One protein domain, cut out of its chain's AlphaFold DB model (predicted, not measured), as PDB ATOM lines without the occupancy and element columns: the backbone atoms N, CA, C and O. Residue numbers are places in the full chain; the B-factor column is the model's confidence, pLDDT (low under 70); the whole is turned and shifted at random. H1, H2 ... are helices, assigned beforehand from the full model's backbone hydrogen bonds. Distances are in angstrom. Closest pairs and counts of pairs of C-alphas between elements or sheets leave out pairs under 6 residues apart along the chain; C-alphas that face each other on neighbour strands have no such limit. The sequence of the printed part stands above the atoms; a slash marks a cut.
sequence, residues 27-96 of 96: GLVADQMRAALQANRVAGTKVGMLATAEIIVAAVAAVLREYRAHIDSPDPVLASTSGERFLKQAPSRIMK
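This is residues 27 to 96 of the 96 residues of a protein of Mesorhizobium sp. LNHC252B00 (UniProt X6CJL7). Little regular structure is here: two helices, H1 then H2, lie side by side and run the same way, and a long loop folds back from the end of H1 to the start of H2. After H2 comes a stretch of 30 residues, 67 to 96, with no named element, and its residues 76 to 96 lie beyond H2, away from H1. The printed part has 70 residues, 25 of them in named elements; the class is all helix, with no named strand. The whole is compact, with a radius of gyration of the C-alphas of 12.1 A and spans of 34 by 24 by 21 A.

Start with H1, residues 27 to 39, and compare H2, residues 55 to 66: they touch, and their closest C-alphas, of Ala 30 and Ala 59, are 5.9 A apart. Their lines stand at a shallow tilt of 22 degrees, the same way. In H1 and H2 every O i to N i+4 pair is within hydrogen-bond range.

Find C-alpha 27 at (5.064, -42.876, 35.432); from there H1 runs 18.4 A to C-alpha 39. H2 runs 16.4 A from C-alpha 55 to C-alpha 66 at (11.815, -46.911, 47.533).

The printed part has no cut, and the link from H1 to H2 is long, 15 residues. Look for pLDDT under 70 at residues 51 to 54 and 76 to 96.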
ATOM      1  N   GLY A  27       6.010 -42.514  34.372       93.88
ATOM      2  CA  GLY A  27       5.064 -42.876  35.432       93.88
ATOM      3  C   GLY A  27       4.569 -44.317  35.300       93.88
ATOM      4  O   GLY A  27       4.591 -45.066  36.269       93.88
ATOM      5  N   LEU A  28       4.251 -44.747  34.078       95.56
ATOM      6  CA  LEU A  28       3.817 -46.116  33.814       95.56
ATOM      7  C   LEU A  28       4.946 -47.135  34.031       95.56
ATOM      8  O   LEU A  28       4.686 -48.249  34.479       95.56
ATOM      9  N   VAL A  29       6.206 -46.780  33.752       94.25
ATOM     10  CA  VAL A  29       7.365 -47.629  34.102       94.25
ATOM     11  C   VAL A  29       7.476 -47.782  35.621       94.25
ATOM     12  O   VAL A  29       7.648 -48.894  36.119       94.25
ATOM     13  N   ALA A  30       7.340 -46.681  36.363       94.56
ATOM     14  CA  ALA A  30       7.389 -46.705  37.820       94.56
ATOM     15  C   ALA A  30       6.265 -47.567  38.413       94.56
ATOM     16  O   ALA A  30       6.524 -48.391  39.287       94.56
ATOM     17  N   ASP A  31       5.041 -47.439  37.906       97.69
ATOM     18  CA  ASP A  31       3.894 -48.198  38.410       97.69
ATOM     19  C   ASP A  31       4.015 -49.700  38.117       97.69
ATOM     20  O   ASP A  31       3.726 -50.516  38.994       97.69
ATOM     21  N   GLN A  32       4.550 -50.082  36.950       97.25
ATOM     22  CA  GLN A  32       4.912 -51.476  36.660       97.25
ATOM     23  C   GLN A  32       5.913 -52.026  37.687       97.25
ATOM     24  O   GLN A  32       5.726 -53.122  38.223       97.25
ATOM     25  N   MET A  33       6.972 -51.265  37.990       95.31
ATOM     26  CA  MET A  33       7.983 -51.668  38.972       95.31
ATOM     27  C   MET A  33       7.399 -51.799  40.382       95.31
ATOM     28  O   MET A  33       7.691 -52.776  41.070       95.31
ATOM     29  N   ARG A  34       6.559 -50.849  40.815       96.56
ATOM     30  CA  ARG A  34       5.899 -50.905  42.127       96.56
ATOM     31  C   ARG A  34       5.009 -52.130  42.244       96.56
ATOM     32  O   ARG A  34       5.153 -52.874  43.205       96.56
ATOM     33  N   ALA A  35       4.158 -52.384  41.253       96.19
ATOM     34  CA  ALA A  35       3.292 -53.560  41.253       96.19
ATOM     35  C   ALA A  35       4.104 -54.863  41.377       96.19
ATOM     36  O   ALA A  35       3.765 -55.749  42.163       96.19
ATOM     37  N   ALA A  36       5.222 -54.958  40.655       93.44
ATOM     38  CA  ALA A  36       6.114 -56.107  40.711       93.44
ATOM     39  C   ALA A  36       6.775 -56.303  42.089       93.44
ATOM     40  O   ALA A  36       6.776 -57.421  42.611       93.44
ATOM     41  N   LEU A  37       7.322 -55.232  42.673       92.75
ATOM     42  CA  LEU A  37       8.072 -55.261  43.936       92.75
ATOM     43  C   LEU A  37       7.165 -55.325  45.173       92.75
ATOM     44  O   LEU A  37       7.572 -55.854  46.201       92.75
ATOM     45  N   GLN A  38       5.924 -54.843  45.083       93.88
ATOM     46  CA  GLN A  38       4.913 -55.022  46.130       93.88
ATOM     47  C   GLN A  38       4.459 -56.478  46.235       93.88
ATOM     48  O   GLN A  38       4.253 -56.991  47.331       93.88
ATOM     49  N   ALA A  39       4.307 -57.157  45.097       92.00
ATOM     50  CA  ALA A  39       3.850 -58.541  45.070       92.00
ATOM     51  C   ALA A  39       4.964 -59.558  45.375       92.00
ATOM     52  O   ALA A  39       4.663 -60.723  45.637       92.00
ATOM     53  N   ASN A  40       6.244 -59.164  45.299       88.31
ATOM     54  CA  ASN A  40       7.363 -60.105  45.339       88.31
ATOM     55  C   ASN A  40       8.606 -59.522  46.024       88.31
ATOM     56  O   ASN A  40       9.003 -58.390  45.767       88.31
ATOM     57  N   ARG A  41       9.318 -60.366  46.779       89.94
ATOM     58  CA  ARG A  41      10.729 -60.132  47.117       89.94
ATOM     59  C   ARG A  41      11.599 -60.650  45.973       89.94
ATOM     60  O   ARG A  41      11.421 -61.793  45.549       89.94
ATOM     61  N   VAL A  42      12.510 -59.828  45.456       88.75
ATOM     62  CA  VAL A  42      13.321 -60.166  44.277       88.75
ATOM     63  C   VAL A  42      14.777 -60.407  44.666       88.75
ATOM     64  O   VAL A  42      15.414 -59.591  45.328       88.75
ATOM     65  N   ALA A  43      15.323 -61.542  44.227       89.12
ATOM     66  CA  ALA A  43      16.709 -61.916  44.523       89.12
ATOM     67  C   ALA A  43      17.725 -60.987  43.834       89.12
ATOM     68  O   ALA A  43      18.848 -60.815  44.298       89.12
ATOM     69  N   GLY A  44      17.324 -60.361  42.730       85.88
ATOM     70  CA  GLY A  44      18.117 -59.343  42.074       85.88
ATOM     71  C   GLY A  44      17.348 -58.640  40.972       85.88
ATOM     72  O   GLY A  44      16.251 -59.048  40.587       85.88
ATOM     73  N   THR A  45      17.940 -57.567  40.474       87.12
ATOM     74  CA  THR A  45      17.394 -56.775  39.369       87.12
ATOM     75  C   THR A  45      18.384 -56.756  38.218       87.12
ATOM     76  O   THR A  45      19.588 -56.794  38.450       87.12
ATOM     77  N   LYS A  46      17.885 -56.621  36.990       86.44
ATOM     78  CA  LYS A  46      18.686 -56.231  35.829       86.44
ATOM     79  C   LYS A  46      18.003 -55.049  35.165       86.44
ATOM     80  O   LYS A  46      16.805 -55.117  34.901       86.44
ATOM     81  N   VAL A  47      18.759 -53.998  34.864       85.19
ATOM     82  CA  VAL A  47      18.252 -52.877  34.065       85.19
ATOM     83  C   VAL A  47      18.858 -52.944  32.665       85.19
ATOM     84  O   VAL A  47      20.076 -53.047  32.510       85.19
ATOM     85  N   GLY A  48      17.991 -52.974  31.653       79.56
ATOM     86  CA  GLY A  48      18.371 -52.903  30.242       79.56
ATOM     87  C   GLY A  48      18.478 -51.458  29.745       79.56
ATOM     88  O   GLY A  48      18.625 -50.524  30.531       79.56
ATOM     89  N   MET A  49      18.381 -51.271  28.430       75.50
ATOM     90  CA  MET A  49      18.355 -49.945  27.809       75.50
ATOM     91  C   MET A  49      17.123 -49.135  28.253       75.50
ATOM     92  O   MET A  49      16.011 -49.661  28.355       75.50
ATOM     93  N   LEU A  50      17.311 -47.836  28.495       76.69
ATOM     94  CA  LEU A  50      16.239 -46.891  28.812       76.69
ATOM     95  C   LEU A  50      16.202 -45.828  27.710       76.69
ATOM     96  O   LEU A  50      17.166 -45.090  27.533       76.69
ATOM     97  N   ALA A  51      15.102 -45.771  26.959       60.41
ATOM     98  CA  ALA A  51      15.009 -45.013  25.707       60.41
ATOM     99  C   ALA A  51      14.986 -43.475  25.866       60.41
ATOM    100  O   ALA A  51      15.038 -42.757  24.873       60.41
ATOM    101  N   THR A  52      14.963 -42.948  27.097       62.97
ATOM    102  CA  THR A  52      15.156 -41.515  27.394       62.97
ATOM    103  C   THR A  52      15.982 -41.356  28.667       62.97
ATOM    104  O   THR A  52      15.554 -41.783  29.745       62.97
ATOM    105  N   ALA A  53      17.165 -40.758  28.534       62.09
ATOM    106  CA  ALA A  53      18.279 -40.958  29.461       62.09
ATOM    107  C   ALA A  53      18.121 -40.329  30.858       62.09
ATOM    108  O   ALA A  53      18.827 -40.744  31.768       62.09
ATOM    109  N   GLU A  54      17.210 -39.376  31.072       67.69
ATOM    110  CA  GLU A  54      17.120 -38.688  32.371       67.69
ATOM    111  C   GLU A  54      15.838 -39.007  33.137       67.69
ATOM    112  O   GLU A  54      15.904 -39.468  34.275       67.69
ATOM    113  N   ILE A  55      14.662 -38.829  32.527       75.94
ATOM    114  CA  ILE A  55      13.391 -38.948  33.263       75.94
ATOM    115  C   ILE A  55      13.078 -40.408  33.610       75.94
ATOM    116  O   ILE A  55      12.727 -40.708  34.752       75.94
ATOM    117  N   ILE A  56      13.243 -41.337  32.660       80.19
ATOM    118  CA  ILE A  56      13.038 -42.767  32.939       80.19
ATOM    119  C   ILE A  56      14.098 -43.271  33.918       80.19
ATOM    120  O   ILE A  56      13.765 -44.001  34.846       80.19
ATOM    121  N   VAL A  57      15.354 -42.839  33.772       81.44
ATOM    122  CA  VAL A  57      16.417 -43.166  34.734       81.44
ATOM    123  C   VAL A  57      16.058 -42.683  36.138       81.44
ATOM    124  O   VAL A  57      16.167 -43.455  37.090       81.44
ATOM    125  N   ALA A  58      15.587 -41.443  36.279       83.50
ATOM    126  CA  ALA A  58      15.176 -40.887  37.561       83.50
ATOM    127  C   ALA A  58      13.996 -41.660  38.170       83.50
ATOM    128  O   ALA A  58      14.034 -41.972  39.362       83.50
ATOM    129  N   ALA A  59      12.994 -42.020  37.361       88.25
ATOM    130  CA  ALA A  59      11.846 -42.815  37.793       88.25
ATOM    131  C   ALA A  59      12.266 -44.218  38.267       88.25
ATOM    132  O   ALA A  59      11.929 -44.618  39.382       88.25
ATOM    133  N   VAL A  60      13.072 -44.932  37.474       89.31
ATOM    134  CA  VAL A  60      13.605 -46.258  37.826       89.31
ATOM    135  C   VAL A  60      14.441 -46.176  39.103       89.31
ATOM    136  O   VAL A  60      14.227 -46.948  40.037       89.31
ATOM    137  N   ALA A  61      15.356 -45.208  39.194       87.25
ATOM    138  CA  ALA A  61      16.197 -45.025  40.372       87.25
ATOM    139  C   ALA A  61      15.381 -44.676  41.628       87.25
ATOM    140  O   ALA A  61      15.729 -45.120  42.722       87.25
ATOM    141  N   ALA A  62      14.303 -43.898  41.493       90.31
ATOM    142  CA  ALA A  62      13.410 -43.584  42.604       90.31
ATOM    143  C   ALA A  62      12.721 -44.843  43.145       90.31
ATOM    144  O   ALA A  62      12.787 -45.080  44.350       90.31
ATOM    145  N   VAL A  63      12.158 -45.687  42.274       93.56
ATOM    146  CA  VAL A  63      11.490 -46.926  42.707       93.56
ATOM    147  C   VAL A  63      12.489 -47.931  43.293       93.56
ATOM    148  O   VAL A  63      12.210 -48.545  44.320       93.56
ATOM    149  N   LEU A  64      13.690 -48.065  42.718       90.88
ATOM    150  CA  LEU A  64      14.733 -48.933  43.283       90.88
ATOM    151  C   LEU A  64      15.177 -48.487  44.686       90.88
ATOM    152  O   LEU A  64      15.466 -49.333  45.531       90.88
ATOM    153  N   ARG A  65      15.218 -47.173  44.957       90.12
ATOM    154  CA  ARG A  65      15.464 -46.654  46.314       90.12
ATOM    155  C   ARG A  65      14.286 -46.929  47.245       90.12
ATOM    156  O   ARG A  65      14.515 -47.386  48.361       90.12
ATOM    157  N   GLU A  66      13.061 -46.684  46.783       93.62
ATOM    158  CA  GLU A  66      11.815 -46.911  47.533       93.62
ATOM    159  C   GLU A  66      11.696 -48.375  48.003       93.62
ATOM    160  O   GLU A  66      11.384 -48.633  49.161       93.62
ATOM    161  N   TYR A  67      12.044 -49.337  47.143       92.50
ATOM    162  CA  TYR A  67      11.915 -50.774  47.416       92.50
ATOM    163  C   TYR A  67      13.246 -51.474  47.722       92.50
ATOM    164  O   TYR A  67      13.320 -52.697  47.634       92.50
ATOM    165  N   ARG A  68      14.298 -50.750  48.129       88.75
ATOM    166  CA  ARG A  68      15.637 -51.335  48.357       88.75
ATOM    167  C   ARG A  68      15.626 -52.558  49.285       88.75
ATOM    168  O   ARG A  68      16.354 -53.508  49.037       88.75
ATOM    169  N   ALA A  69      14.783 -52.564  50.319       89.62
ATOM    170  CA  ALA A  69      14.660 -53.689  51.257       89.62
ATOM    171  C   ALA A  69      14.033 -54.964  50.645       89.62
ATOM    172  O   ALA A  69      14.160 -56.051  51.209       89.62
ATOM    173  N   HIS A  70      13.370 -54.842  49.493       88.75
ATOM    174  CA  HIS A  70      12.733 -55.944  48.767       88.75
ATOM    175  C   HIS A  70      13.665 -56.577  47.721       88.75
ATOM    176  O   HIS A  70      13.258 -57.529  47.055       88.75
ATOM    177  N   ILE A  71      14.893 -56.059  47.574       88.06
ATOM    178  CA  ILE A  71      15.865 -56.463  46.557       88.06
ATOM    179  C   ILE A  71      17.142 -56.947  47.252       88.06
ATOM    180  O   ILE A  71      17.864 -56.146  47.841       88.06
ATOM    181  N   ASP A  72      17.446 -58.242  47.156       86.25
ATOM    182  CA  ASP A  72      18.639 -58.805  47.808       86.25
ATOM    183  C   ASP A  72      19.946 -58.372  47.110       86.25
ATOM    184  O   ASP A  72      20.949 -58.110  47.774       86.25
ATOM    185  N   SER A  73      19.931 -58.250  45.775       83.06
ATOM    186  CA  SER A  73      21.087 -57.849  44.958       83.06
ATOM    187  C   SER A  73      20.698 -56.842  43.858       83.06
ATOM    188  O   SER A  73      20.328 -57.236  42.745       83.06
ATOM    189  N   PRO A  74      20.699 -55.527  44.149       72.69
ATOM    190  CA  PRO A  74      20.338 -54.504  43.169       72.69
ATOM    191  C   PRO A  74      21.436 -54.305  42.105       72.69
ATOM    192  O   PRO A  74      22.623 -54.307  42.429       72.69
ATOM    193  N   ASP A  75      21.038 -54.090  40.843       70.81
ATOM    194  CA  ASP A  75      21.950 -53.838  39.709       70.81
ATOM    195  C   ASP A  75      22.694 -52.513  39.967       70.81
ATOM    196  O   ASP A  75      22.033 -51.474  40.089       70.81
ATOM    197  N   PRO A  76      24.034 -52.506  40.105       53.28
ATOM    198  CA  PRO A  76      24.757 -51.367  40.661       53.28
ATOM    199  C   PRO A  76      24.787 -50.112  39.790       53.28
ATOM    200  O   PRO A  76      25.285 -49.114  40.297       53.28
ATOM    201  N   VAL A  77      24.299 -50.144  38.542       56.41
ATOM    202  CA  VAL A  77      23.908 -48.996  37.687       56.41
ATOM    203  C   VAL A  77      23.858 -49.481  36.239       56.41
ATOM    204  O   VAL A  77      24.866 -49.979  35.756       56.41
ATOM    205  N   LEU A  78      22.709 -49.291  35.570       51.59
ATOM    206  CA  LEU A  78      22.482 -48.896  34.158       51.59
ATOM    207  C   LEU A  78      23.557 -49.237  33.102       51.59
ATOM    208  O   LEU A  78      23.768 -48.477  32.155       51.59
ATOM    209  N   ALA A  79      24.254 -50.357  33.234       46.97
ATOM    210  CA  ALA A  79      25.228 -50.809  32.262       46.97
ATOM    211  C   ALA A  79      24.438 -51.444  31.119       46.97
ATOM    212  O   ALA A  79      24.104 -52.633  31.154       46.97
ATOM    213  N   SER A  80      24.068 -50.612  30.142       45.19
ATOM    214  CA  SER A  80      23.589 -51.098  28.854       45.19
ATOM    215  C   SER A  80      24.652 -52.022  28.270       45.19
ATOM    216  O   SER A  80      25.821 -51.649  28.156       45.19
ATOM    217  N   THR A  81      24.236 -53.219  27.875       47.44
ATOM    218  CA  THR A  81      25.088 -54.218  27.227       47.44
ATOM    219  C   THR A  81      25.608 -53.757  25.855       47.44
ATOM    220  O   THR A  81      26.499 -54.403  25.317       47.44
ATOM    221  N   SER A  82      25.106 -52.643  25.299       43.91
ATOM    222  CA  SER A  82      25.549 -52.088  24.009       43.91
ATOM    223  C   SER A  82      26.671 -51.038  24.085       43.91
ATOM    224  O   SER A  82      27.109 -50.575  23.042       43.91
ATOM    225  N   GLY A  83      27.183 -50.668  25.269       38.75
ATOM    226  CA  GLY A  83      28.470 -49.951  25.408       38.75
ATOM    227  C   GLY A  83      28.580 -48.522  24.836       38.75
ATOM    228  O   GLY A  83      29.557 -47.832  25.131       38.75
ATOM    229  N   GLU A  84      27.599 -48.029  24.084       40.12
ATOM    230  CA  GLU A  84      27.528 -46.634  23.644       40.12
ATOM    231  C   GLU A  84      27.262 -45.745  24.868       40.12
ATOM    232  O   GLU A  84      26.228 -45.834  25.537       40.12
ATOM    233  N   ARG A  85      28.253 -44.920  25.220       43.19
ATOM    234  CA  ARG A  85      28.247 -44.034  26.390       43.19
ATOM    235  C   ARG A  85      27.126 -42.991  26.285       43.19
ATOM    236  O   ARG A  85      27.376 -41.851  25.918       43.19
ATOM    237  N   PHE A  86      25.913 -43.344  26.698       44.72
ATOM    238  CA  PHE A  86      24.786 -42.408  26.801       44.72
ATOM    239  C   PHE A  86      24.675 -41.709  28.167       44.72
ATOM    240  O   PHE A  86      23.705 -41.013  28.442       44.72
ATOM    241  N   LEU A  87      25.698 -41.837  29.017       41.62
ATOM    242  CA  LEU A  87      25.893 -40.984  30.186       41.62
ATOM    243  C   LEU A  87      26.927 -39.903  29.857       41.62
ATOM    244  O   LEU A  87      28.055 -39.930  30.354       41.62
ATOM    245  N   LYS A  88      26.550 -38.905  29.050       33.06
ATOM    246  CA  LYS A  88      27.192 -37.594  29.195       33.06
ATOM    247  C   LYS A  88      26.698 -37.007  30.522       33.06
ATOM    248  O   LYS A  88      25.714 -36.293  30.564       33.06
ATOM    249  N   GLN A  89      27.425 -37.354  31.588       37.78
ATOM    250  CA  GLN A  89      27.413 -36.715  32.910       37.78
ATOM    251  C   GLN A  89      26.215 -37.004  33.839       37.78
ATOM    252  O   GLN A  89      25.613 -36.079  34.368       37.78
ATOM    253  N   ALA A  90      25.963 -38.270  34.190       35.44
ATOM    254  CA  ALA A  90      25.381 -38.553  35.510       35.44
ATOM    255  C   ALA A  90      26.492 -39.079  36.437       35.44
ATOM    256  O   ALA A  90      27.154 -40.060  36.079       35.44
ATOM    257  N   PRO A  91      26.755 -38.443  37.594       33.50
ATOM    258  CA  PRO A  91      27.786 -38.905  38.509       33.50
ATOM    259  C   PRO A  91      27.426 -40.303  39.017       33.50
ATOM    260  O   PRO A  91      26.305 -40.559  39.454       33.50
ATOM    261  N   SER A  92      28.411 -41.195  38.980       39.84
ATOM    262  CA  SER A  92      28.394 -42.607  39.384       39.84
ATOM    263  C   SER A  92      28.152 -42.839  40.887       39.84
ATOM    264  O   SER A  92      28.726 -43.739  41.495       39.84
ATOM    265  N   ARG A  93      27.313 -42.020  41.528       42.34
ATOM    266  CA  ARG A  93      27.156 -41.953  42.986       42.34
ATOM    267  C   ARG A  93      25.711 -42.076  43.470       42.34
ATOM    268  O   ARG A  93      25.402 -41.610  44.560       42.34
ATOM    269  N   ILE A  94      24.827 -42.699  42.689       39.44
ATOM    270  CA  ILE A  94      23.389 -42.758  43.019       39.44
ATOM    271  C   ILE A  94      23.043 -43.832  44.072       39.44
ATOM    272  O   ILE A  94      21.937 -43.819  44.606       39.44
ATOM    273  N   MET A  95      23.976 -44.701  44.473       30.67
ATOM    274  CA  MET A  95      23.741 -45.660  45.563       30.67
ATOM    275  C   MET A  95      24.952 -45.751  46.500       30.67
ATOM    276  O   MET A  95      25.817 -46.608  46.336       30.67
ATOM    277  N   LYS A  96      24.996 -44.863  47.496       31.00
ATOM    278  CA  LYS A  96      25.523 -45.201  48.823       31.00
ATOM    279  C   LYS A  96      24.348 -45.302  49.778       31.00
ATOM    280  O   LYS A  96      23.440 -44.456  49.636       31.00
TER     281      LYS A  96